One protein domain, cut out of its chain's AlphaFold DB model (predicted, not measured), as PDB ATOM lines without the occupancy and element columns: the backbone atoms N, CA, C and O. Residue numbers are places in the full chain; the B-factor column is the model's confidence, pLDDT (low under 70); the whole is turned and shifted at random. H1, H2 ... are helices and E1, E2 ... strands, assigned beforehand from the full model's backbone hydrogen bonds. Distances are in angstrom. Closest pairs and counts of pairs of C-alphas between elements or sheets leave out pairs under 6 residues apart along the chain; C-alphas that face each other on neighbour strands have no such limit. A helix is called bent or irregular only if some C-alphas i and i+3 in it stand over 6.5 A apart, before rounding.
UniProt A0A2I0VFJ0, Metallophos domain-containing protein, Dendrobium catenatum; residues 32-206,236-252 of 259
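This is residues 32 to 206 and 236 to 252 of the 259 residues of the protein "Metallophos domain-containing protein" of Dendrobium catenatum (UniProt A0A2I0VFJ0). The long helix H2 runs along a small parallel sheet of E3, E4 and E5, and H5 packs crosswise on the side of H2 away from that sheet. H4 crosses near the beginning of H2, with H8 packed on both; the hairpin E1 and E2 lies at one end of the long axis, and H6 and H7 form an arm at the other, where residues 181 to 194 stick out. The printed part has 192 residues with eight named helices and five named strands, in the order E1 E2 E3 H1 E4 H2 E5 H3 H4 H5 H6 H7 H8. It is mostly helix and compact, with a radius of gyration of the C-alphas of 17.3 A and spans of 59 by 37 by 32 A.

E1, residues 33 to 36, begins at C-alpha 33 (33.651, 49.630, -17.791). E2 is residues 39 to 43, E3 49 to 52, H1 59 to 68 and E4 86 to 89. H2, residues 100 to 116, is 25.2 A long and begins at C-alpha 100 (22.693, 24.435, -10.217). E5 is residues 120 to 123 and H3 127 to 133. H4, residues 142 to 157, is 23.6 A long. H5, residues 162 to 171, is irregular, with C-alphas 167 and 170 7.1 A apart. H6 is residues 173 to 184 and H7 191 to 202. H8, residues 236 to 250, is 21.3 A long and ends at C-alpha 250 (21.712, 40.526, -14.561).

H2 is on one face of the sheet E3 E4 E5, two layers, over E5 at a height of 8.4 A and along the strands. E3, H1, E4 and E4, H2, E5 are strand-helix-strand units, parallel neighbours joined through a helix, with right-handed crossovers. N 50 and O 86 are 2.8 A apart, and N 89 and O 122 also 2.8 A. H1 and H2 touch only at their ends, closest at C-alphas 59 and 103, 5.7 A. H2 touches H5, about perpendicular at 75 degrees, closest at C-alphas 102 and 170, 4.5 A. H8 touches H3, closest at C-alphas 133 and 239, 4.9 A. H4 touches H6, closest at C-alphas 150 and 176, 6.7 A, and is near H7. In the antiparallel hairpin E1 and E2, N 35 and O 41 are 2.8 A apart. Every O i to N i+4 pair is within hydrogen-bond range in H1, H3, H4, H6 and H8; H2 has 12 of 13, H5 4 of 6 and H7 5 of 8.

The C-alphas farthest apart, of Gly 46 and Pro 189, are 59.3 A apart. Residues 207 to 235 are not printed, and C-alphas 206 and 236 are 10.9 A apart across the cut. The link H1 to E4 is long. Low pLDDT, under 70, falls at residues 184 to 206, 236 and 250 to 252.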
ATOM      1  N   ILE A  32      36.690  49.215 -14.186       93.31
ATOM      2  CA  ILE A  32      36.011  48.282 -15.088       93.31
ATOM      3  C   ILE A  32      34.843  49.035 -15.726       93.31
ATOM      4  O   ILE A  32      34.050  49.665 -15.028       93.31
ATOM      5  N   THR A  33      34.749  48.993 -17.053       93.56
ATOM      6  CA  THR A  33      33.651  49.630 -17.791       93.56
ATOM      7  C   THR A  33      32.903  48.593 -18.606       93.56
ATOM      8  O   THR A  33      33.514  47.711 -19.208       93.56
ATOM      9  N   ILE A  34      31.579  48.711 -18.614       91.31
ATOM     10  CA  ILE A  34      30.658  47.803 -19.292       91.31
ATOM     11  C   ILE A  34      29.890  48.627 -20.326       91.31
ATOM     12  O   ILE A  34      29.491  49.757 -20.040       91.31
ATOM     13  N   ARG A  35      29.733  48.103 -21.543       90.00
ATOM     14  CA  ARG A  35      29.003  48.753 -22.639       90.00
ATOM     15  C   ARG A  35      28.033  47.775 -23.297       90.00
ATOM     16  O   ARG A  35      28.337  46.589 -23.417       90.00
ATOM     17  N   GLY A  36      26.922  48.321 -23.785       84.44
ATOM     18  CA  GLY A  36      25.821  47.572 -24.391       84.44
ATOM     19  C   GLY A  36      24.628  47.423 -23.445       84.44
ATOM     20  O   GLY A  36      24.782  47.516 -22.228       84.44
ATOM     21  N   SER A  37      23.452  47.216 -24.035       79.81
ATOM     22  CA  SER A  37      22.239  46.735 -23.371       79.81
ATOM     23  C   SER A  37      21.593  45.721 -24.326       79.81
ATOM     24  O   SER A  37      20.999  46.163 -25.310       79.81
ATOM     25  N   PRO A  38      21.803  44.406 -24.132       79.31
ATOM     26  CA  PRO A  38      22.609  43.803 -23.064       79.31
ATOM     27  C   PRO A  38      24.129  44.101 -23.129       79.31
ATOM     28  O   PRO A  38      24.626  44.470 -24.197       79.31
ATOM     29  N   PRO A  39      24.902  44.007 -22.021       83.25
ATOM     30  CA  PRO A  39      26.352  44.083 -22.004       83.25
ATOM     31  C   PRO A  39      26.984  43.128 -23.001       83.25
ATOM     32  O   PRO A  39      26.972  41.914 -22.838       83.25
ATOM     33  N   THR A  40      27.606  43.703 -24.021       85.56
ATOM     34  CA  THR A  40      28.335  42.956 -25.052       85.56
ATOM     35  C   THR A  40      29.831  43.238 -25.012       85.56
ATOM     36  O   THR A  40      30.610  42.586 -25.705       85.56
ATOM     37  N   PHE A  41      30.264  44.205 -24.194       90.56
ATOM     38  CA  PHE A  41      31.668  44.564 -24.066       90.56
ATOM     39  C   PHE A  41      32.038  44.972 -22.639       90.56
ATOM     40  O   PHE A  41      31.427  45.870 -22.055       90.56
ATOM     41  N   VAL A  42      33.107  44.370 -22.117       91.38
ATOM     42  CA  VAL A  42      33.698  44.701 -20.817       91.38
ATOM     43  C   VAL A  42      35.169  45.057 -21.004       91.38
ATOM     44  O   VAL A  42      35.941  44.297 -21.583       91.38
ATOM     45  N   SER A  43      35.580  46.210 -20.478       93.75
ATOM     46  CA  SER A  43      36.979  46.633 -20.430       93.75
ATOM     47  C   SER A  43      37.485  46.596 -18.991       93.75
ATOM     48  O   SER A  43      37.020  47.369 -18.154       93.75
ATOM     49  N   ALA A  44      38.478  45.743 -18.733       94.06
ATOM     50  CA  ALA A  44      39.125  45.539 -17.434       94.06
ATOM     51  C   ALA A  44      40.657  45.733 -17.535       94.06
ATOM     52  O   ALA A  44      41.427  44.780 -17.401       94.06
ATOM     53  N   PRO A  45      41.134  46.954 -17.824       94.12
ATOM     54  CA  PRO A  45      42.547  47.218 -18.096       94.12
ATOM     55  C   PRO A  45      43.438  46.875 -16.896       94.12
ATOM     56  O   PRO A  45      43.112  47.207 -15.758       94.12
ATOM     57  N   GLY A  46      44.572  46.222 -17.171       92.62
ATOM     58  CA  GLY A  46      45.599  45.871 -16.181       92.62
ATOM     59  C   GLY A  46      45.214  44.789 -15.175       92.62
ATOM     60  O   GLY A  46      46.053  44.419 -14.361       92.62
ATOM     61  N   ARG A  47      43.984  44.268 -15.226       95.12
ATOM     62  CA  ARG A  47      43.529  43.196 -14.335       95.12
ATOM     63  C   ARG A  47      43.921  41.833 -14.888       95.12
ATOM     64  O   ARG A  47      43.929  41.619 -16.101       95.12
ATOM     65  N   ARG A  48      44.192  40.890 -13.984       97.62
ATOM     66  CA  ARG A  48      44.246  39.459 -14.310       97.62
ATOM     67  C   ARG A  48      42.843  39.012 -14.721       97.62
ATOM     68  O   ARG A  48      41.889  39.288 -13.999       97.62
ATOM     69  N   ILE A  49      42.735  38.324 -15.854       97.81
ATOM     70  CA  ILE A  49      41.476  37.743 -16.332       97.81
ATOM     71  C   ILE A  49      41.582  36.223 -16.239       97.81
ATOM     72  O   ILE A  49      42.570  35.643 -16.690       97.81
ATOM     73  N   ILE A  50      40.570  35.596 -15.648       98.38
ATOM     74  CA  ILE A  50      40.423  34.144 -15.540       98.38
ATOM     75  C   ILE A  50      39.132  33.759 -16.249       98.38
ATOM     76  O   ILE A  50      38.084  34.326 -15.959       98.38
ATOM     77  N   ALA A  51      39.213  32.797 -17.161       97.94
ATOM     78  CA  ALA A  51      38.048  32.209 -17.801       97.94
ATOM     79  C   ALA A  51      37.787  30.824 -17.199       97.94
ATOM     80  O   ALA A  51      38.718  30.025 -17.081       97.94
ATOM     81  N   VAL A  52      36.540  30.560 -16.813       97.69
ATOM     82  CA  VAL A  52      36.083  29.284 -16.253       97.69
ATOM     83  C   VAL A  52      35.031  28.716 -17.198       97.69
ATOM     84  O   VAL A  52      34.080  29.416 -17.537       97.69
ATOM     85  N   GLY A  53      35.243  27.484 -17.660       96.81
ATOM     86  CA  GLY A  53      34.324  26.800 -18.568       96.81
ATOM     87  C   GLY A  53      33.084  26.245 -17.865       96.81
ATOM     88  O   GLY A  53      32.696  26.713 -16.792       96.81
ATOM     89  N   ASP A  54      32.507  25.233 -18.496       97.94
ATOM     90  CA  ASP A  54      31.271  24.565 -18.106       97.94
ATOM     91  C   ASP A  54      31.362  24.013 -16.675       97.94
ATOM     92  O   ASP A  54      32.375  23.423 -16.280       97.94
ATOM     93  N   LEU A  55      30.291  24.200 -15.901       98.00
ATOM     94  CA  LEU A  55      30.212  23.779 -14.497       98.00
ATOM     95  C   LEU A  55      29.193  22.660 -14.277       98.00
ATOM     96  O   LEU A  55      29.405  21.829 -13.395       98.00
ATOM     97  N   HIS A  56      28.125  22.624 -15.082       98.25
ATOM     98  CA  HIS A  56      27.168  21.517 -15.148       98.25
ATOM     99  C   HIS A  56      26.704  20.974 -13.788       98.25
ATOM    100  O   HIS A  56      26.820  19.783 -13.492       98.25
ATOM    101  N   GLY A  57      26.218  21.870 -12.931       97.88
ATOM    102  CA  GLY A  57      25.611  21.504 -11.654       97.88
ATOM    103  C   GLY A  57      26.550  20.808 -10.657       97.88
ATOM    104  O   GLY A  57      26.048  20.236  -9.692       97.88
ATOM    105  N   ASP A  58      27.876  20.830 -10.856       98.31
ATOM    106  CA  ASP A  58      28.857  20.276  -9.912       98.31
ATOM    107  C   ASP A  58      29.494  21.380  -9.056       98.31
ATOM    108  O   ASP A  58      30.518  21.995  -9.390       98.31
ATOM    109  N   LEU A  59      28.884  21.639  -7.899       98.31
ATOM    110  CA  LEU A  59      29.350  22.671  -6.974       98.31
ATOM    111  C   LEU A  59      30.717  22.342  -6.360       98.31
ATOM    112  O   LEU A  59      31.480  23.252  -6.030       98.31
ATOM    113  N   THR A  60      31.052  21.060  -6.206       97.44
ATOM    114  CA  THR A  60      32.337  20.651  -5.616       97.44
ATOM    115  C   THR A  60      33.479  20.955  -6.577       97.44
ATOM    116  O   THR A  60      34.458  21.600  -6.195       97.44
ATOM    117  N   GLN A  61      33.328  20.569  -7.845       98.06
ATOM    118  CA  GLN A  61      34.306  20.870  -8.887       98.06
ATOM    119  C   GLN A  61      34.371  22.371  -9.184       98.06
ATOM    120  O   GLN A  61      35.463  22.897  -9.404       98.06
ATOM    121  N   THR A  62      33.243  23.081  -9.094       98.56
ATOM    122  CA  THR A  62      33.210  24.547  -9.187       98.56
ATOM    123  C   THR A  62      34.097  25.198  -8.123       98.56
ATOM    124  O   THR A  62      34.953  26.019  -8.459       98.56
ATOM    125  N   ARG A  63      33.946  24.817  -6.844       98.44
ATOM    126  CA  ARG A  63      34.801  25.336  -5.761       98.44
ATOM    127  C   ARG A  63      36.270  25.013  -6.006       98.44
ATOM    128  O   ARG A  63      37.097  25.920  -5.975       98.44
ATOM    129  N   SER A  64      36.579  23.765  -6.361       98.06
ATOM    130  CA  SER A  64      37.954  23.341  -6.646       98.06
ATOM    131  C   SER A  64      38.601  24.160  -7.772       98.06
ATOM    132  O   SER A  64      39.752  24.584  -7.652       98.06
ATOM    133  N   ALA A  65      37.861  24.452  -8.847       98.31
ATOM    134  CA  ALA A  65      38.351  25.283  -9.943       98.31
ATOM    135  C   ALA A  65      38.629  26.732  -9.499       98.31
ATOM    136  O   ALA A  65      39.657  27.306  -9.865       98.31
ATOM    137  N   LEU A  66      37.746  27.323  -8.687       98.56
ATOM    138  CA  LEU A  66      37.893  28.693  -8.180       98.56
ATOM    139  C   LEU A  66      39.014  28.825  -7.132       98.56
ATOM    140  O   LEU A  66      39.737  29.828  -7.120       98.56
ATOM    141  N   GLU A  67      39.204  27.812  -6.288       98.44
ATOM    142  CA  GLU A  67      40.327  27.713  -5.348       98.44
ATOM    143  C   GLU A  67      41.655  27.590  -6.101       98.44
ATOM    144  O   GLU A  67      42.587  28.356  -5.858       98.44
ATOM    145  N   MET A  68      41.727  26.695  -7.094       97.88
ATOM    146  CA  MET A  68      42.910  26.522  -7.944       97.88
ATOM    147  C   MET A  68      43.253  27.800  -8.721       97.88
ATOM    148  O   MET A  68      44.424  28.130  -8.917       97.88
ATOM    149  N   ALA A  69      42.236  28.553  -9.142       97.88
ATOM    150  CA  ALA A  69      42.394  29.857  -9.774       97.88
ATOM    151  C   ALA A  69      42.917  30.943  -8.807       97.88
ATOM    152  O   ALA A  69      43.419  31.983  -9.264       97.88
ATOM    153  N   GLY A  70      42.848  30.704  -7.493       98.00
ATOM    154  CA  GLY A  70      43.253  31.633  -6.441       98.00
ATOM    155  C   GLY A  70      42.277  32.793  -6.267       98.00
ATOM    156  O   GLY A  70      42.706  33.915  -6.005       98.00
ATOM    157  N   VAL A  71      40.981  32.555  -6.492       98.50
ATOM    158  CA  VAL A  71      39.924  33.572  -6.337       98.50
ATOM    159  C   VAL A  71      38.928  33.242  -5.228       98.50
ATOM    160  O   VAL A  71      38.253  34.151  -4.745       98.50
ATOM    161  N   LEU A  72      38.890  31.983  -4.785       98.50
ATOM    162  CA  LEU A  72      38.098  31.487  -3.660       98.50
ATOM    163  C   LEU A  72      39.026  30.981  -2.545       98.50
ATOM    164  O   LEU A  72      40.015  30.308  -2.833       98.50
ATOM    165  N   SER A  73      38.725  31.331  -1.292       97.25
ATOM    166  CA  SER A  73      39.448  30.821  -0.121       97.25
ATOM    167  C   SER A  73      39.240  29.317   0.045       97.25
ATOM    168  O   SER A  73      38.104  28.858   0.021       97.25
ATOM    169  N   SER A  74      40.322  28.576   0.295       94.19
ATOM    170  CA  SER A  74      40.264  27.173   0.735       94.19
ATOM    171  C   SER A  74      39.932  27.028   2.224       94.19
ATOM    172  O   SER A  74      39.650  25.929   2.700       94.19
ATOM    173  N   ASP A  75      40.003  28.132   2.972       87.38
ATOM    174  CA  ASP A  75      39.822  28.160   4.416       87.38
ATOM    175  C   ASP A  75      38.505  28.857   4.770       87.38
ATOM    176  O   ASP A  75      38.298  30.033   4.452       87.38
ATOM    177  N   GLY A  76      37.635  28.151   5.493       85.94
ATOM    178  CA  GLY A  76      36.398  28.712   6.035       85.94
ATOM    179  C   GLY A  76      35.258  28.827   5.009       85.94
ATOM    180  O   GLY A  76      35.106  27.941   4.172       85.94
ATOM    181  N   PRO A  77      34.378  29.842   5.130       90.69
ATOM    182  CA  PRO A  77      33.250  30.022   4.218       90.69
ATOM    183  C   PRO A  77      33.699  30.513   2.833       90.69
ATOM    184  O   PRO A  77      34.762  31.125   2.699       90.69
ATOM    185  N   ASP A  78      32.830  30.318   1.834       96.06
ATOM    186  CA  ASP A  78      33.030  30.760   0.450       96.06
ATOM    187  C   ASP A  78      33.308  32.280   0.382       96.06
ATOM    188  O   ASP A  78      32.394  33.114   0.414       96.06
ATOM    189  N   SER A  79      34.591  32.645   0.315       97.50
ATOM    190  CA  SER A  79      35.061  34.030   0.404       97.50
ATOM    191  C   SER A  79      36.018  34.393  -0.728       97.50
ATOM    192  O   SER A  79      36.894  33.615  -1.114       97.50
ATOM    193  N   TRP A  80      35.839  35.594  -1.278       98.31
ATOM    194  CA  TRP A  80      36.659  36.112  -2.367       98.31
ATOM    195  C   TRP A  80      38.051  36.501  -1.876       98.31
ATOM    196  O   TRP A  80      38.202  37.371  -1.018       98.31
ATOM    197  N   ILE A  81      39.073  35.923  -2.503       98.06
ATOM    198  CA  ILE A  81      40.489  36.253  -2.264       98.06
ATOM    199  C   ILE A  81      41.209  36.709  -3.541       98.06
ATOM    200  O   ILE A  81      42.415  36.943  -3.537       98.06
ATOM    201  N   GLY A  82      40.470  36.878  -4.641       97.38
ATOM    202  CA  GLY A  82      41.022  37.217  -5.956       97.38
ATOM    203  C   GLY A  82      41.476  38.671  -6.125       97.38
ATOM    204  O   GLY A  82      41.981  39.022  -7.194       97.38
ATOM    205  N   GLY A  83      41.291  39.535  -5.120       97.12
ATOM    206  CA  GLY A  83      41.615  40.964  -5.198       97.12
ATOM    207  C   GLY A  83      40.942  41.641  -6.398       97.12
ATOM    208  O   GLY A  83      39.727  41.529  -6.572       97.12
ATOM    209  N   GLU A  84      41.745  42.278  -7.253       97.00
ATOM    210  CA  GLU A  84      41.307  42.985  -8.468       97.00
ATOM    211  C   GLU A  84      41.077  42.061  -9.687       97.00
ATOM    212  O   GLU A  84      40.859  42.539 -10.802       97.00
ATOM    213  N   THR A  85      41.160  40.737  -9.512       98.25
ATOM    214  CA  THR A  85      40.974  39.761 -10.597       98.25
ATOM    215  C   THR A  85      39.564  39.843 -11.187       98.25
ATOM    216  O   THR A  85      38.579  40.059 -10.480       98.25
ATOM    217  N   VAL A  86      39.465  39.639 -12.502       98.00
ATOM    218  CA  VAL A  86      38.195  39.452 -13.205       98.00
ATOM    219  C   VAL A  86      38.033  37.984 -13.573       98.00
ATOM    220  O   VAL A  86      38.863  37.429 -14.290       98.00
ATOM    221  N   VAL A  87      36.956  37.368 -13.102       98.38
ATOM    222  CA  VAL A  87      36.536  36.023 -13.505       98.38
ATOM    223  C   VAL A  87      35.436  36.148 -14.553       98.38
ATOM    224  O   VAL A  87      34.539  36.976 -14.411       98.38
ATOM    225  N   VAL A  88      35.501  35.328 -15.597       97.38
ATOM    226  CA  VAL A  88      34.457  35.174 -16.611       97.38
ATOM    227  C   VAL A  88      34.065  33.700 -16.650       97.38
ATOM    228  O   VAL A  88      34.851  32.866 -17.094       97.38
ATOM    229  N   GLN A  89      32.874  33.385 -16.159       97.06
ATOM    230  CA  GLN A  89      32.237  32.086 -16.346       97.06
ATOM    231  C   GLN A  89      31.607  32.074 -17.750       97.06
ATOM    232  O   GLN A  89      30.940  33.035 -18.135       97.06
ATOM    233  N   LEU A  90      31.905  31.043 -18.542       96.31
ATOM    234  CA  LEU A  90      31.667  31.019 -19.990       96.31
ATOM    235  C   LEU A  90      30.307  30.431 -20.426       96.31
ATOM    236  O   LEU A  90      30.111  30.243 -21.625       96.31
ATOM    237  N   GLY A  91      29.379  30.188 -19.500       94.31
ATOM    238  CA  GLY A  91      28.106  29.497 -19.742       94.31
ATOM    239  C   GLY A  91      28.137  28.013 -19.389       94.31
ATOM    240  O   GLY A  91      29.159  27.502 -18.936       94.31
ATOM    241  N   ASP A  92      26.998  27.345 -19.536       97.38
ATOM    242  CA  ASP A  92      26.796  25.932 -19.199       97.38
ATOM    243  C   ASP A  92      27.049  25.634 -17.709       97.38
ATOM    244  O   ASP A  92      27.802  24.742 -17.301       97.38
ATOM    245  N   ILE A  93      26.392  26.430 -16.865       98.19
ATOM    246  CA  ILE A  93      26.296  26.196 -15.422       98.19
ATOM    247  C   ILE A  93      25.260  25.112 -15.136       98.19
ATOM    248  O   ILE A  93      25.463  24.290 -14.241       98.19
ATOM    249  N   LEU A  94      24.155  25.133 -15.881       97.19
ATOM    250  CA  LEU A  94      23.018  24.241 -15.681       97.19
ATOM    251  C   LEU A  94      23.245  22.840 -16.269       97.19
ATOM    252  O   LEU A  94      24.166  22.606 -17.058       97.19
ATOM    253  N   ASP A  95      22.335  21.933 -15.919       96.62
ATOM    254  CA  ASP A  95      22.220  20.544 -16.353       96.62
ATOM    255  C   ASP A  95      23.331  19.603 -15.875       96.62
ATOM    256  O   ASP A  95      24.397  20.014 -15.425       96.62
ATOM    257  N   ARG A  96      23.074  18.295 -16.019       95.94
ATOM    258  CA  ARG A  96      23.951  17.148 -15.692       95.94
ATOM    259  C   ARG A  96      24.313  16.960 -14.212       95.94
ATOM    260  O   ARG A  96      24.670  15.842 -13.846       95.94
ATOM    261  N   GLY A  97      24.212  17.997 -13.386       96.75
ATOM    262  CA  GLY A  97      24.409  17.953 -11.937       96.75
ATOM    263  C   GLY A  97      23.207  18.494 -11.160       96.75
ATOM    264  O   GLY A  97      22.228  18.952 -11.739       96.75
ATOM    265  N   GLU A  98      23.281  18.429  -9.830       96.50
ATOM    266  CA  GLU A  98      22.162  18.696  -8.907       96.50
ATOM    267  C   GLU A  98      22.399  19.903  -7.974       96.50
ATOM    268  O   GLU A  98      21.729  20.022  -6.947       96.50
ATOM    269  N   ASP A  99      23.401  20.743  -8.249       98.06
ATOM    270  CA  ASP A  99      23.741  21.947  -7.468       98.06
ATOM    271  C   ASP A  99      23.735  23.227  -8.332       98.06
ATOM    272  O   ASP A  99      24.589  24.106  -8.201       98.06
ATOM    273  N   GLU A 100      22.792  23.331  -9.262       97.38
ATOM    274  CA  GLU A 100      22.693  24.435 -10.217       97.38
ATOM    275  C   GLU A 100      22.453  25.789  -9.531       97.38
ATOM    276  O   GLU A 100      23.212  26.742  -9.736       97.38
ATOM    277  N   ILE A 101      21.424  25.887  -8.678       97.12
ATOM    278  CA  ILE A 101      21.077  27.146  -7.999       97.12
ATOM    279  C   ILE A 101      22.175  27.504  -6.998       97.12
ATOM    280  O   ILE A 101      22.518  28.679  -6.847       97.12
ATOM    281  N   ALA A 102      22.775  26.513  -6.338       98.38
ATOM    282  CA  ALA A 102      23.902  26.724  -5.439       98.38
ATOM    283  C   ALA A 102      25.133  27.297  -6.156       98.38
ATOM    284  O   ALA A 102      25.791  28.176  -5.596       98.38
ATOM    285  N   ILE A 103      25.428  26.881  -7.392       98.50
ATOM    286  CA  ILE A 103      26.508  27.482  -8.189       98.50
ATOM    287  C   ILE A 103      26.161  28.918  -8.588       98.50
ATOM    288  O   ILE A 103      26.985  29.818  -8.406       98.50
ATOM    289  N   LEU A 104      24.945  29.172  -9.083       97.38
ATOM    290  CA  LEU A 104      24.519  30.531  -9.440       97.38
ATOM    291  C   LEU A 104      24.571  31.471  -8.215       97.38
ATOM    292  O   LEU A 104      25.064  32.599  -8.309       97.38
ATOM    293  N   SER A 105      24.143  30.973  -7.051       97.62
ATOM    294  CA  SER A 105      24.232  31.635  -5.744       97.62
ATOM    295  C   SER A 105      25.681  31.940  -5.343       97.62
ATOM    296  O   SER A 105      26.001  33.084  -5.000       97.62
ATOM    297  N   LEU A 106      26.584  30.955  -5.458       98.25
ATOM    298  CA  LEU A 106      28.016  31.115  -5.190       98.25
ATOM    299  C   LEU A 106      28.611  32.239  -6.038       98.25
ATOM    300  O   LEU A 106      29.228  33.165  -5.512       98.25
ATOM    301  N   LEU A 107      28.405  32.183  -7.354       97.56
ATOM    302  CA  LEU A 107      28.968  33.159  -8.281       97.56
ATOM    303  C   LEU A 107      28.388  34.563  -8.053       97.56
ATOM    304  O   LEU A 107      29.121  35.548  -8.175       97.56
ATOM    305  N   ARG A 108      27.109  34.679  -7.662       95.81
ATOM    306  CA  ARG A 108      26.510  35.958  -7.250       95.81
ATOM    307  C   ARG A 108      27.168  36.513  -5.991       95.81
ATOM    308  O   ARG A 108      27.544  37.685  -5.974       95.81
ATOM    309  N   SER A 109      27.332  35.686  -4.959       96.50
ATOM    310  CA  SER A 109      28.005  36.077  -3.717       96.50
ATOM    311  C   SER A 109      29.436  36.549  -3.994       96.50
ATOM    312  O   SER A 109      29.827  37.645  -3.584       96.50
ATOM    313  N   LEU A 110      30.198  35.789  -4.786       97.69
ATOM    314  CA  LEU A 110      31.562  36.152  -5.165       97.69
ATOM    315  C   LEU A 110      31.620  37.424  -6.013       97.69
ATOM    316  O   LEU A 110      32.535  38.218  -5.821       97.69
ATOM    317  N   HIS A 111      30.648  37.681  -6.894       96.56
ATOM    318  CA  HIS A 111      30.573  38.945  -7.633       96.56
ATOM    319  C   HIS A 111      30.474  40.158  -6.698       96.56
ATOM    320  O   HIS A 111      31.185  41.149  -6.889       96.56
ATOM    321  N   ILE A 112      29.604  40.082  -5.683       95.12
ATOM    322  CA  ILE A 112      29.414  41.147  -4.687       95.12
ATOM    323  C   ILE A 112      30.724  41.396  -3.931       95.12
ATOM    324  O   ILE A 112      31.168  42.540  -3.809       95.12
ATOM    325  N   GLN A 113      31.381  40.323  -3.486       96.88
ATOM    326  CA  GLN A 113      32.650  40.406  -2.766       96.88
ATOM    327  C   GLN A 113      33.777  40.959  -3.660       96.88
ATOM    328  O   GLN A 113      34.476  41.898  -3.270       96.88
ATOM    329  N   ALA A 114      33.903  40.463  -4.894       96.88
ATOM    330  CA  ALA A 114      34.910  40.888  -5.866       96.88
ATOM    331  C   ALA A 114      34.812  42.380  -6.191       96.88
ATOM    332  O   ALA A 114      35.832  43.074  -6.202       96.88
ATOM    333  N   LYS A 115      33.588  42.897  -6.379       95.31
ATOM    334  CA  LYS A 115      33.345  44.325  -6.627       95.31
ATOM    335  C   LYS A 115      33.917  45.213  -5.525       95.31
ATOM    336  O   LYS A 115      34.501  46.251  -5.831       95.31
ATOM    337  N   SER A 116      33.806  44.801  -4.260       94.00
ATOM    338  CA  SER A 116      34.366  45.568  -3.137       94.00
ATOM    339  C   SER A 116      35.904  45.583  -3.117       94.00
ATOM    340  O   SER A 116      36.500  46.497  -2.558       94.00
ATOM    341  N   SER A 117      36.540  44.618  -3.790       94.94
ATOM    342  CA  SER A 117      37.998  44.485  -3.932       94.94
ATOM    343  C   SER A 117      38.545  45.019  -5.268       94.94
ATOM    344  O   SER A 117      39.713  44.809  -5.583       94.94
ATOM    345  N   GLY A 118      37.715  45.681  -6.085       93.50
ATOM    346  CA  GLY A 118      38.107  46.203  -7.404       93.50
ATOM    347  C   GLY A 118      38.171  45.159  -8.529       93.50
ATOM    348  O   GLY A 118      38.591  45.494  -9.645       93.50
ATOM    349  N   GLY A 119      37.757  43.920  -8.243       96.12
ATOM    350  CA  GLY A 119      37.583  42.822  -9.191       96.12
ATOM    351  C   GLY A 119      36.136  42.680  -9.666       96.12
ATOM    352  O   GLY A 119      35.288  43.541  -9.414       96.12
ATOM    353  N   ALA A 120      35.847  41.594 -10.380       96.62
ATOM    354  CA  ALA A 120      34.493  41.267 -10.829       96.62
ATOM    355  C   ALA A 120      34.350  39.781 -11.184       96.62
ATOM    356  O   ALA A 120      35.319  39.131 -11.567       96.62
ATOM    357  N   VAL A 121      33.118  39.278 -11.134       96.75
ATOM    358  CA  VAL A 121      32.733  37.976 -11.704       96.75
ATOM    359  C   VAL A 121      31.662  38.216 -12.766       96.75
ATOM    360  O   VAL A 121      30.620  38.783 -12.454       96.75
ATOM    361  N   PHE A 122      31.912  37.831 -14.010       94.88
ATOM    362  CA  PHE A 122      30.950  37.898 -15.109       94.88
ATOM    363  C   PHE A 122      30.504  36.496 -15.495       94.88
ATOM    364  O   PHE A 122      31.275  35.549 -15.354       94.88
ATOM    365  N   GLN A 123      29.277  36.383 -15.985       93.38
ATOM    366  CA  GLN A 123      28.703  35.136 -16.474       93.38
ATOM    367  C   GLN A 123      28.168  35.373 -17.881       93.38
ATOM    368  O   GLN A 123      27.652  36.453 -18.179       93.38
ATOM    369  N   VAL A 124      28.342  34.378 -18.738       91.75
ATOM    370  CA  VAL A 124      27.790  34.331 -20.089       91.75
ATOM    371  C   VAL A 124      26.732  33.236 -20.102       91.75
ATOM    372  O   VAL A 124      26.891  32.241 -19.409       91.75
ATOM    373  N   ASN A 125      25.662  33.410 -20.872       90.62
ATOM    374  CA  ASN A 125      24.684  32.343 -21.062       90.62
ATOM    375  C   ASN A 125      25.210  31.362 -22.119       90.62
ATOM    376  O   ASN A 125      25.530  31.772 -23.239       90.62
ATOM    377  N   GLY A 126      25.301  30.089 -21.753       93.56
ATOM    378  CA  GLY A 126      25.550  28.973 -22.653       93.56
ATOM    379  C   GLY A 126      24.250  28.414 -23.231       93.56
ATOM    380  O   GLY A 126      23.154  28.933 -22.996       93.56
ATOM    381  N   ASN A 127      24.358  27.336 -24.006       96.19
ATOM    382  CA  ASN A 127      23.179  26.702 -24.594       96.19
ATOM    383  C   ASN A 127      22.318  26.009 -23.533       96.19
ATOM    384  O   ASN A 127      21.109  25.907 -23.725       96.19
ATOM    385  N   HIS A 128      22.904  25.552 -22.424       96.44
ATOM    386  CA  HIS A 128      22.148  24.925 -21.340       96.44
ATOM    387  C   HIS A 128      21.274  25.929 -20.564       96.44
ATOM    388  O   HIS A 128      20.149  25.587 -20.190       96.44
ATOM    389  N   GLU A 129      21.713  27.185 -20.415       94.38
ATOM    390  CA  GLU A 129      20.869  28.263 -19.879       94.38
ATOM    391  C   GLU A 129      19.682  28.563 -20.800       94.38
ATOM    392  O   GLU A 129      18.545  28.631 -20.329       94.38
ATOM    393  N   THR A 130      19.924  28.684 -22.111       90.44
ATOM    394  CA  THR A 130      18.857  28.904 -23.101       90.44
ATOM    395  C   THR A 130      17.848  27.756 -23.101       90.44
ATOM    396  O   THR A 130      16.654  28.008 -22.952       90.44
ATOM    397  N   MET A 131      18.312  26.503 -23.174       89.75
ATOM    398  CA  MET A 131      17.439  25.322 -23.154       89.75
ATOM    399  C   MET A 131      16.554  25.288 -21.899       89.75
ATOM    400  O   MET A 131      15.342  25.120 -22.012       89.75
ATOM    401  N   ASN A 132      17.116  25.525 -20.708       91.50
ATOM    402  CA  ASN A 132      16.338  25.512 -19.465       91.50
ATOM    403  C   ASN A 132      15.269  26.614 -19.412       91.50
ATOM    404  O   ASN A 132      14.158  26.366 -18.938       91.50
ATOM    405  N   VAL A 133      15.580  27.824 -19.888       87.94
ATOM    406  CA  VAL A 133      14.611  28.932 -19.941       87.94
ATOM    407  C   VAL A 133      13.499  28.650 -20.957       87.94
ATOM    408  O   VAL A 133      12.341  28.976 -20.701       87.94
ATOM    409  N   GLU A 134      13.823  27.992 -22.070       87.00
ATOM    410  CA  GLU A 134      12.860  27.543 -23.085       87.00
ATOM    411  C   GLU A 134      12.033  26.317 -22.646       87.00
ATOM    412  O   GLU A 134      11.088  25.924 -23.330       87.00
ATOM    413  N   GLY A 135      12.348  25.722 -21.490       86.31
ATOM    414  CA  GLY A 135      11.671  24.536 -20.960       86.31
ATOM    415  C   GLY A 135      12.164  23.211 -21.548       86.31
ATOM    416  O   GLY A 135      11.525  22.174 -21.357       86.31
ATOM    417  N   ASP A 136      13.293  23.221 -22.254       89.00
ATOM    418  CA  ASP A 136      13.980  22.021 -22.710       89.00
ATOM    419  C   ASP A 136      14.868  21.454 -21.596       89.00
ATOM    420  O   ASP A 136      15.992  21.896 -21.360       89.00
ATOM    421  N   PHE A 137      14.348  20.434 -20.917       92.94
ATOM    422  CA  PHE A 137      14.985  19.817 -19.754       92.94
ATOM    423  C   PHE A 137      15.617  18.453 -20.039       92.94
ATOM    424  O   PHE A 137      15.823  17.656 -19.122       92.94
ATOM    425  N   ARG A 138      15.919  18.136 -21.305       93.31
ATOM    426  CA  ARG A 138      16.432  16.808 -21.702       93.31
ATOM    427  C   ARG A 138      17.722  16.388 -20.986       93.31
ATOM    428  O   ARG A 138      18.003  15.192 -20.928       93.31
ATOM    429  N   TYR A 139      18.500  17.342 -20.474       93.06
ATOM    430  CA  TYR A 139      19.793  17.112 -19.823       93.06
ATOM    431  C   TYR A 139      19.791  17.400 -18.314       93.06
ATOM    432  O   TYR A 139      20.831  17.250 -17.669       93.06
ATOM    433  N   VAL A 140      18.645  17.795 -17.755       93.62
ATOM    434  CA  VAL A 140      18.516  18.139 -16.337       93.62
ATOM    435  C   VAL A 140      18.611  16.875 -15.486       93.62
ATOM    436  O   VAL A 140      17.907  15.891 -15.734       93.62
ATOM    437  N   ASP A 141      19.446  16.908 -14.448       95.31
ATOM    438  CA  ASP A 141      19.452  15.856 -13.432       95.31
ATOM    439  C   ASP A 141      18.193  15.961 -12.544       95.31
ATOM    440  O   ASP A 141      17.824  17.067 -12.138       95.31
ATOM    441  N   PRO A 142      17.524  14.850 -12.179       91.81
ATOM    442  CA  PRO A 142      16.366  14.890 -11.283       91.81
ATOM    443  C   PRO A 142      16.613  15.656  -9.973       91.81
ATOM    444  O   PRO A 142      15.720  16.351  -9.489       91.81
ATOM    445  N   GLY A 143      17.825  15.580  -9.417       92.56
ATOM    446  CA  GLY A 143      18.217  16.304  -8.213       92.56
ATOM    447  C   GLY A 143      18.194  17.824  -8.374       92.56
ATOM    448  O   GLY A 143      17.954  18.521  -7.391       92.56
ATOM    449  N   ALA A 144      18.351  18.346  -9.592       93.81
ATOM    450  CA  ALA A 144      18.242  19.775  -9.863       93.81
ATOM    451  C   ALA A 144      16.792  20.284  -9.820       93.81
ATOM    452  O   ALA A 144      16.557  21.444  -9.489       93.81
ATOM    453  N   PHE A 145      15.797  19.442 -10.133       92.69
ATOM    454  CA  PHE A 145      14.391  19.799  -9.891       92.69
ATOM    455  C   PHE A 145      14.096  19.876  -8.395       92.69
ATOM    456  O   PHE A 145      13.426  20.804  -7.948       92.69
ATOM    457  N   GLU A 146      14.631  18.928  -7.628       92.88
ATOM    458  CA  GLU A 146      14.490  18.926  -6.172       92.88
ATOM    459  C   GLU A 146      15.177  20.144  -5.546       92.88
ATOM    460  O   GLU A 146      14.618  20.760  -4.647       92.88
ATOM    461  N   GLU A 147      16.340  20.558  -6.064       95.00
ATOM    462  CA  GLU A 147      16.991  21.796  -5.621       95.00
ATOM    463  C   GLU A 147      16.105  23.029  -5.868       95.00
ATOM    464  O   GLU A 147      16.036  23.907  -5.010       95.00
ATOM    465  N   CYS A 148      15.385  23.099  -6.997       93.19
ATOM    466  CA  CYS A 148      14.425  24.183  -7.232       93.19
ATOM    467  C   CYS A 148      13.311  24.204  -6.180       93.19
ATOM    468  O   CYS A 148      12.950  25.280  -5.710       93.19
ATOM    469  N   VAL A 149      12.777  23.037  -5.807       90.31
ATOM    470  CA  VAL A 149      11.752  22.932  -4.758       90.31
ATOM    471  C   VAL A 149      12.324  23.378  -3.416       90.31
ATOM    472  O   VAL A 149      11.750  24.258  -2.777       90.31
ATOM    473  N   ASP A 150      13.486  22.838  -3.036       93.12
ATOM    474  CA  ASP A 150      14.168  23.173  -1.785       93.12
ATOM    475  C   ASP A 150      14.449  24.694  -1.708       93.12
ATOM    476  O   ASP A 150      14.263  25.323  -0.666       93.12
ATOM    477  N   PHE A 151      14.849  25.322  -2.821       93.88
ATOM    478  CA  PHE A 151      15.099  26.763  -2.880       93.88
ATOM    479  C   PHE A 151      13.821  27.608  -2.766       93.88
ATOM    480  O   PHE A 151      13.836  28.647  -2.104       93.88
ATOM    481  N   VAL A 152      12.714  27.185  -3.384       90.94
ATOM    482  CA  VAL A 152      11.423  27.883  -3.258       90.94
ATOM    483  C   VAL A 152      10.915  27.820  -1.817       90.94
ATOM    484  O   VAL A 152      10.520  28.853  -1.278       90.94
ATOM    485  N   GLU A 153      10.999  26.659  -1.162       90.69
ATOM    486  CA  GLU A 153      10.654  26.521   0.262       90.69
ATOM    487  C   GLU A 153      11.544  27.428   1.135       90.69
ATOM    488  O   GLU A 153      11.054  28.174   1.985       90.69
ATOM    489  N   TYR A 154      12.853  27.459   0.870       90.88
ATOM    490  CA  TYR A 154      13.786  28.349   1.562       90.88
ATOM    491  C   TYR A 154      13.472  29.842   1.357       90.88
ATOM    492  O   TYR A 154      13.591  30.639   2.292       90.88
ATOM    493  N   LEU A 155      13.058  30.242   0.153       88.12
ATOM    494  CA  LEU A 155      12.658  31.616  -0.153       88.12
ATOM    495  C   LEU A 155      11.415  32.044   0.645       88.12
ATOM    496  O   LEU A 155      11.341  33.192   1.094       88.12
ATOM    497  N   GLU A 156      10.454  31.139   0.840       87.38
ATOM    498  CA  GLU A 156       9.264  31.391   1.659       87.38
ATOM    499  C   GLU A 156       9.626  31.626   3.132       87.38
ATOM    500  O   GLU A 156       9.110  32.566   3.740       87.38
ATOM    501  N   GLU A 157      10.577  30.862   3.682       86.69
ATOM    502  CA  GLU A 157      11.102  31.070   5.043       86.69
ATOM    503  C   GLU A 157      11.812  32.428   5.228       86.69
ATOM    504  O   GLU A 157      12.027  32.865   6.360       86.69
ATOM    505  N   HIS A 158      12.177  33.106   4.134       86.12
ATOM    506  CA  HIS A 158      12.897  34.386   4.126       86.12
ATOM    507  C   HIS A 158      12.010  35.573   3.725       86.12
ATOM    508  O   HIS A 158      12.506  36.550   3.155       86.12
ATOM    509  N   ASP A 159      10.705  35.505   4.005       84.88
ATOM    510  CA  ASP A 159       9.722  36.555   3.692       84.88
ATOM    511  C   ASP A 159       9.729  36.959   2.203       84.88
ATOM    512  O   ASP A 159       9.493  38.117   1.853       84.88
ATOM    513  N   GLN A 160      10.050  36.014   1.309       79.31
ATOM    514  CA  GLN A 160      10.221  36.248  -0.131       79.31
ATOM    515  C   GLN A 160      11.304  37.286  -0.482       79.31
ATOM    516  O   GLN A 160      11.306  37.854  -1.578       79.31
ATOM    517  N   ASN A 161      12.260  37.534   0.419       87.25
ATOM    518  CA  ASN A 161      13.409  38.386   0.139       87.25
ATOM    519  C   ASN A 161      14.407  37.651  -0.767       87.25
ATOM    520  O   ASN A 161      15.353  37.016  -0.298       87.25
ATOM    521  N   TRP A 162      14.177  37.763  -2.076       87.00
ATOM    522  CA  TRP A 162      14.960  37.085  -3.104       87.00
ATOM    523  C   TRP A 162      16.455  37.395  -3.034       87.00
ATOM    524  O   TRP A 162      17.257  36.471  -3.038       87.00
ATOM    525  N   GLU A 163      16.843  38.668  -2.929       84.75
ATOM    526  CA  GLU A 163      18.258  39.072  -2.915       84.75
ATOM    527  C   GLU A 163      19.016  38.387  -1.770       84.75
ATOM    528  O   GLU A 163      20.080  37.796  -1.971       84.75
ATOM    529  N   ARG A 164      18.431  38.406  -0.566       87.50
ATOM    530  CA  ARG A 164      19.027  37.777   0.613       87.50
ATOM    531  C   ARG A 164      19.022  36.254   0.513       87.50
ATOM    532  O   ARG A 164      20.038  35.636   0.829       87.50
ATOM    533  N   ALA A 165      17.902  35.660   0.104       91.44
ATOM    534  CA  ALA A 165      17.767  34.212  -0.002       91.44
ATOM    535  C   ALA A 165      18.718  33.653  -1.070       91.44
ATOM    536  O   ALA A 165      19.504  32.747  -0.805       91.44
ATOM    537  N   PHE A 166      18.729  34.246  -2.261       93.12
ATOM    538  CA  PHE A 166      19.552  33.779  -3.366       93.12
ATOM    539  C   PHE A 166      21.048  33.859  -3.051       93.12
ATOM    540  O   PHE A 166      21.759  32.890  -3.285       93.12
ATOM    541  N   VAL A 167      21.540  34.948  -2.449       93.25
ATOM    542  CA  VAL A 167      22.955  35.047  -2.033       93.25
ATOM    543  C   VAL A 167      23.294  34.060  -0.907       93.25
ATOM    544  O   VAL A 167      24.413  33.555  -0.847       93.25
ATOM    545  N   GLY A 168      22.342  33.774  -0.016       94.62
ATOM    546  CA  GLY A 168      22.525  32.852   1.107       94.62
ATOM    547  C   GLY A 168      22.443  31.366   0.744       94.62
ATOM    548  O   GLY A 168      22.968  30.541   1.493       94.62
ATOM    549  N   TRP A 169      21.820  31.022  -0.389       97.31
ATOM    550  CA  TRP A 169      21.478  29.643  -0.746       97.31
ATOM    551  C   TRP A 169      22.675  28.687  -0.736       97.31
ATOM    552  O   TRP A 169      22.604  27.634  -0.104       97.31
ATOM    553  N   VAL A 170      23.807  29.070  -1.338       97.19
ATOM    554  CA  VAL A 170      25.036  28.253  -1.365       97.19
ATOM    555  C   VAL A 170      25.508  27.813   0.032       97.19
ATOM    556  O   VAL A 170      26.081  26.733   0.188       97.19
ATOM    557  N   GLY A 171      25.245  28.622   1.064       96.06
ATOM    558  CA  GLY A 171      25.638  28.332   2.442       96.06
ATOM    559  C   GLY A 171      24.756  27.292   3.138       96.06
ATOM    560  O   GLY A 171      25.152  26.756   4.174       96.06
ATOM    561  N   VAL A 172      23.572  26.999   2.595       96.31
ATOM    562  CA  VAL A 172      22.581  26.106   3.219       96.31
ATOM    563  C   VAL A 172      22.151  24.941   2.326       96.31
ATOM    564  O   VAL A 172      21.711  23.926   2.867       96.31
ATOM    565  N   SER A 173      22.319  25.033   1.003       96.50
ATOM    566  CA  SER A 173      21.796  24.077   0.014       96.50
ATOM    567  C   SER A 173      22.178  22.624   0.307       96.50
ATOM    568  O   SER A 173      21.331  21.732   0.293       96.50
ATOM    569  N   LYS A 174      23.437  22.376   0.691       95.38
ATOM    570  CA  LYS A 174      23.919  21.038   1.065       95.38
ATOM    571  C   LYS A 174      23.119  20.433   2.223       95.38
ATOM    572  O   LYS A 174      22.748  19.264   2.169       95.38
ATOM    573  N   ARG A 175      22.826  21.227   3.258       94.94
ATOM    574  CA  ARG A 175      22.052  20.770   4.422       94.94
ATOM    575  C   ARG A 175      20.608  20.455   4.033       94.94
ATOM    576  O   ARG A 175      20.063  19.460   4.504       94.94
ATOM    577  N   TRP A 176      19.998  21.277   3.182       94.75
ATOM    578  CA  TRP A 176      18.652  21.032   2.648       94.75
ATOM    579  C   TRP A 176      18.596  19.713   1.873       94.75
ATOM    580  O   TRP A 176      17.804  18.828   2.205       94.75
ATOM    581  N   LYS A 177      19.543  19.517   0.952       93.06
ATOM    582  CA  LYS A 177      19.710  18.280   0.185       93.06
ATOM    583  C   LYS A 177      19.888  17.046   1.082       93.06
ATOM    584  O   LYS A 177      19.262  16.012   0.848       93.06
ATOM    585  N   GLU A 178      20.714  17.133   2.124       92.69
ATOM    586  CA  GLU A 178      20.923  16.044   3.091       92.69
ATOM    587  C   GLU A 178      19.656  15.727   3.901       92.69
ATOM    588  O   GLU A 178      19.292  14.556   4.034       92.69
ATOM    589  N   ASN A 179      18.945  16.750   4.387       89.88
ATOM    590  CA  ASN A 179      17.685  16.580   5.118       89.88
ATOM    591  C   ASN A 179      16.619  15.890   4.255       89.88
ATOM    592  O   ASN A 179      15.934  14.979   4.725       89.88
ATOM    593  N   ARG A 180      16.506  16.288   2.984       87.50
ATOM    594  CA  ARG A 180      15.597  15.667   2.015       87.50
ATOM    595  C   ARG A 180      15.962  14.210   1.743       87.50
ATOM    596  O   ARG A 180      15.096  13.341   1.765       87.50
ATOM    597  N   ARG A 181      17.244  13.896   1.539       85.00
ATOM    598  CA  ARG A 181      17.695  12.501   1.366       85.00
ATOM    599  C   ARG A 181      17.392  11.649   2.601       85.00
ATOM    600  O   ARG A 181      16.953  10.507   2.468       85.00
ATOM    601  N   ALA A 182      17.570  12.206   3.799       82.06
ATOM    602  CA  ALA A 182      17.247  11.527   5.051       82.06
ATOM    603  C   ALA A 182      15.736  11.270   5.213       82.06
ATOM    604  O   ALA A 182      15.352  10.204   5.695       82.06
ATOM    605  N   SER A 183      14.878  12.200   4.781       75.44
ATOM    606  CA  SER A 183      13.421  12.029   4.830       75.44
ATOM    607  C   SER A 183      12.898  11.053   3.765       75.44
ATOM    608  O   SER A 183      11.988  10.277   4.050       75.44
ATOM    609  N   GLN A 184      13.519  11.009   2.581       65.44
ATOM    610  CA  GLN A 184      13.198  10.050   1.513       65.44
ATOM    611  C   GLN A 184      13.653   8.611   1.823       65.44
ATOM    612  O   GLN A 184      13.057   7.658   1.323       65.44
ATOM    613  N   GLY A 185      14.665   8.426   2.681       53.75
ATOM    614  CA  GLY A 185      15.105   7.110   3.169       53.75
ATOM    615  C   GLY A 185      14.069   6.361   4.027       53.75
ATOM    616  O   GLY A 185      14.249   5.178   4.321       53.75
ATOM    617  N   HIS A 186      12.969   7.019   4.409       48.78
ATOM    618  CA  HIS A 186      11.786   6.390   4.994       48.78
ATOM    619  C   HIS A 186      10.834   5.962   3.858       48.78
ATOM    620  O   HIS A 186      10.120   6.778   3.284       48.78
ATOM    621  N   TRP A 187      10.864   4.677   3.490       42.41
ATOM    622  CA  TRP A 187      10.152   4.118   2.331       42.41
ATOM    623  C   TRP A 187       8.666   4.513   2.240       42.41
ATOM    624  O   TRP A 187       7.887   4.217   3.147       42.41
ATOM    625  N   ASN A 188       8.249   5.053   1.084       43.09
ATOM    626  CA  ASN A 188       6.853   5.026   0.640       43.09
ATOM    627  C   ASN A 188       6.734   5.002  -0.908       43.09
ATOM    628  O   ASN A 188       7.329   5.855  -1.567       43.09
ATOM    629  N   PRO A 189       5.939   4.096  -1.519       37.31
ATOM    630  CA  PRO A 189       5.803   3.962  -2.985       37.31
ATOM    631  C   PRO A 189       5.112   5.135  -3.713       37.31
ATOM    632  O   PRO A 189       4.888   5.063  -4.917       37.31
ATOM    633  N   TRP A 190       4.743   6.201  -2.997       41.25
ATOM    634  CA  TRP A 190       3.895   7.297  -3.484       41.25
ATOM    635  C   TRP A 190       4.659   8.573  -3.878       41.25
ATOM    636  O   TRP A 190       4.027   9.563  -4.248       41.25
ATOM    637  N   ASN A 191       5.997   8.579  -3.830       45.56
ATOM    638  CA  ASN A 191       6.791   9.804  -4.017       45.56
ATOM    639  C   ASN A 191       6.616  10.460  -5.398       45.56
ATOM    640  O   ASN A 191       6.595  11.683  -5.475       45.56
ATOM    641  N   LEU A 192       6.360   9.691  -6.462       42.44
ATOM    642  CA  LEU A 192       6.076  10.260  -7.791       42.44
ATOM    643  C   LEU A 192       4.739  11.023  -7.854       42.44
ATOM    644  O   LEU A 192       4.608  11.953  -8.639       42.44
ATOM    645  N   VAL A 193       3.762  10.673  -7.007       38.94
ATOM    646  CA  VAL A 193       2.445  11.337  -6.948       38.94
ATOM    647  C   VAL A 193       2.460  12.528  -5.979       38.94
ATOM    648  O   VAL A 193       1.759  13.520  -6.195       38.94
ATOM    649  N   GLN A 194       3.280  12.475  -4.922       34.62
ATOM    650  CA  GLN A 194       3.392  13.570  -3.952       34.62
ATOM    651  C   GLN A 194       4.108  14.801  -4.506       34.62
ATOM    652  O   GLN A 194       3.699  15.911  -4.165       34.62
ATOM    653  N   VAL A 195       5.101  14.620  -5.384       41.22
ATOM    654  CA  VAL A 195       5.739  15.732  -6.104       41.22
ATOM    655  C   VAL A 195       4.662  16.497  -6.881       41.22
ATOM    656  O   VAL A 195       4.422  17.661  -6.598       41.22
ATOM    657  N   THR A 196       3.840  15.836  -7.699       32.47
ATOM    658  CA  THR A 196       2.725  16.506  -8.405       32.47
ATOM    659  C   THR A 196       1.697  17.197  -7.496       32.47
ATOM    660  O   THR A 196       1.123  18.211  -7.889       32.47
ATOM    661  N   CYS A 197       1.463  16.695  -6.278       30.16
ATOM    662  CA  CYS A 197       0.449  17.250  -5.376       30.16
ATOM    663  C   CYS A 197       0.943  18.470  -4.571       30.16
ATOM    664  O   CYS A 197       0.134  19.340  -4.249       30.16
ATOM    665  N   ARG A 198       2.250  18.577  -4.277       37.62
ATOM    666  CA  ARG A 198       2.844  19.799  -3.690       37.62
ATOM    667  C   ARG A 198       2.940  20.935  -4.716       37.62
ATOM    668  O   ARG A 198       2.730  22.092  -4.366       37.62
ATOM    669  N   TYR A 199       3.140  20.598  -5.991       39.62
ATOM    670  CA  TYR A 199       3.248  21.562  -7.093       39.62
ATOM    671  C   TYR A 199       1.952  22.347  -7.364       39.62
ATOM    672  O   TYR A 199       2.018  23.541  -7.649       39.62
ATOM    673  N   GLN A 200       0.765  21.736  -7.219       29.83
ATOM    674  CA  GLN A 200      -0.518  22.442  -7.411       29.83
ATOM    675  C   GLN A 200      -0.802  23.517  -6.348       29.83
ATOM    676  O   GLN A 200      -1.585  24.431  -6.602       29.83
ATOM    677  N   ALA A 201      -0.175  23.437  -5.170       32.56
ATOM    678  CA  ALA A 201      -0.297  24.470  -4.142       32.56
ATOM    679  C   ALA A 201       0.640  25.668  -4.410       32.56
ATOM    680  O   ALA A 201       0.246  26.810  -4.178       32.56
ATOM    681  N   GLY A 202       1.836  25.420  -4.962       34.38
ATOM    682  CA  GLY A 202       2.831  26.452  -5.292       34.38
ATOM    683  C   GLY A 202       2.488  27.289  -6.531       34.38
ATOM    684  O   GLY A 202       2.742  28.495  -6.561       34.38
ATOM    685  N   THR A 203       1.806  26.703  -7.525       36.59
ATOM    686  CA  THR A 203       1.422  27.418  -8.766       36.59
ATOM    687  C   THR A 203       0.440  28.568  -8.518       36.59
ATOM    688  O   THR A 203       0.389  29.521  -9.295       36.59
ATOM    689  N   PHE A 204      -0.316  28.530  -7.416       28.25
ATOM    690  CA  PHE A 204      -1.214  29.620  -7.021       28.25
ATOM    691  C   PHE A 204      -0.466  30.811  -6.384       28.25
ATOM    692  O   PHE A 204      -1.026  31.901  -6.277       28.25
ATOM    693  N   LEU A 205       0.800  30.641  -5.976       36.06
ATOM    694  CA  LEU A 205       1.530  31.618  -5.158       36.06
ATOM    695  C   LEU A 205       2.452  32.555  -5.964       36.06
ATOM    696  O   LEU A 205       2.673  33.700  -5.555       36.06
ATOM    697  N   MET A 206       2.919  32.146  -7.152       34.72
ATOM    698  CA  MET A 206       3.804  32.973  -7.997       34.72
ATOM    699  C   MET A 206       3.116  34.184  -8.652       34.72
ATOM    700  O   MET A 206       3.799  35.086  -9.143       34.72
ATOM    701  N   PRO A 236       6.760  23.812 -14.807       53.97
ATOM    702  CA  PRO A 236       6.841  25.253 -15.035       53.97
ATOM    703  C   PRO A 236       7.725  25.944 -13.993       53.97
ATOM    704  O   PRO A 236       8.422  26.894 -14.330       53.97
ATOM    705  N   ASP A 237       7.778  25.428 -12.768       72.00
ATOM    706  CA  ASP A 237       8.492  26.074 -11.670       72.00
ATOM    707  C   ASP A 237      10.015  26.127 -11.889       72.00
ATOM    708  O   ASP A 237      10.630  27.131 -11.541       72.00
ATOM    709  N   LYS A 238      10.633  25.129 -12.549       85.25
ATOM    710  CA  LYS A 238      12.088  25.144 -12.802       85.25
ATOM    711  C   LYS A 238      12.484  26.262 -13.765       85.25
ATOM    712  O   LYS A 238      13.335  27.074 -13.413       85.25
ATOM    713  N   ALA A 239      11.856  26.344 -14.943       84.19
ATOM    714  CA  ALA A 239      12.161  27.395 -15.926       84.19
ATOM    715  C   ALA A 239      11.986  28.797 -15.319       84.19
ATOM    716  O   ALA A 239      12.812  29.680 -15.542       84.19
ATOM    717  N   HIS A 240      10.946  28.992 -14.502       84.56
ATOM    718  CA  HIS A 240      10.702  30.269 -13.832       84.56
ATOM    719  C   HIS A 240      11.751  30.581 -12.759       84.56
ATOM    720  O   HIS A 240      12.239  31.710 -12.713       84.56
ATOM    721  N   VAL A 241      12.116  29.611 -11.913       85.81
ATOM    722  CA  VAL A 241      13.148  29.790 -10.877       85.81
ATOM    723  C   VAL A 241      14.503  30.075 -11.517       85.81
ATOM    724  O   VAL A 241      15.140  31.066 -11.169       85.81
ATOM    725  N   ILE A 242      14.912  29.275 -12.505       88.06
ATOM    726  CA  ILE A 242      16.161  29.479 -13.248       88.06
ATOM    727  C   ILE A 242      16.157  30.834 -13.955       88.06
ATOM    728  O   ILE A 242      17.101  31.606 -13.799       88.06
ATOM    729  N   GLY A 243      15.080  31.177 -14.667       84.31
ATOM    730  CA  GLY A 243      14.939  32.481 -15.311       84.31
ATOM    731  C   GLY A 243      15.044  33.645 -14.320       84.31
ATOM    732  O   GLY A 243      15.693  34.648 -14.612       84.31
ATOM    733  N   ALA A 244      14.476  33.506 -13.118       85.44
ATOM    734  CA  ALA A 244      14.599  34.499 -12.054       85.44
ATOM    735  C   ALA A 244      16.034  34.597 -11.504       85.44
ATOM    736  O   ALA A 244      16.530  35.708 -11.310       85.44
ATOM    737  N   CYS A 245      16.730  33.471 -11.308       84.44
ATOM    738  CA  CYS A 245      18.134  33.452 -10.890       84.44
ATOM    739  C   CYS A 245      19.035  34.131 -11.929       84.44
ATOM    740  O   CYS A 245      19.816  35.015 -11.578       84.44
ATOM    741  N   LEU A 246      18.887  33.779 -13.209       82.94
ATOM    742  CA  LEU A 246      19.647  34.377 -14.311       82.94
ATOM    743  C   LEU A 246      19.370  35.884 -14.434       82.94
ATOM    744  O   LEU A 246      20.298  36.678 -14.573       82.94
ATOM    745  N   LYS A 247      18.112  36.309 -14.269       79.56
ATOM    746  CA  LYS A 247      17.751  37.732 -14.230       79.56
ATOM    747  C   LYS A 247      18.336  38.468 -13.020       79.56
ATOM    748  O   LYS A 247      18.624  39.656 -13.102       79.56
ATOM    749  N   GLU A 248      18.502  37.816 -11.876       74.94
ATOM    750  CA  GLU A 248      19.106  38.443 -10.693       74.94
ATOM    751  C   GLU A 248      20.617  38.660 -10.865       74.94
ATOM    752  O   GLU A 248      21.167  39.695 -10.465       74.94
ATOM    753  N   LEU A 249      21.295  37.721 -11.528       71.31
ATOM    754  CA  LEU A 249      22.689  37.885 -11.946       71.31
ATOM    755  C   LEU A 249      22.855  39.119 -12.849       71.31
ATOM    756  O   LEU A 249      23.833  39.860 -12.717       71.31
ATOM    757  N   ASP A 250      21.827  39.397 -13.646       64.06
ATOM    758  CA  ASP A 250      21.712  40.526 -14.561       64.06
ATOM    759  C   ASP A 250      21.619  41.905 -13.906       64.06
ATOM    760  O   ASP A 250      22.088  42.908 -14.443       64.06
ATOM    761  N   GLN A 251      21.044  41.996 -12.704       52.56
ATOM    762  CA  GLN A 251      20.761  43.289 -12.064       52.56
ATOM    763  C   GLN A 251      22.027  44.073 -11.659       52.56
ATOM    764  O   GLN A 251      21.940  45.204 -11.185       52.56
ATOM    765  N   GLY A 252      23.222  43.510 -11.886       44.78
ATOM    766  CA  GLY A 252      24.504  44.216 -11.796       44.78
ATOM    767  C   GLY A 252      25.232  44.448 -13.129       44.78
ATOM    768  O   GLY A 252      26.250  45.147 -13.102       44.78
TER     769      GLY A 252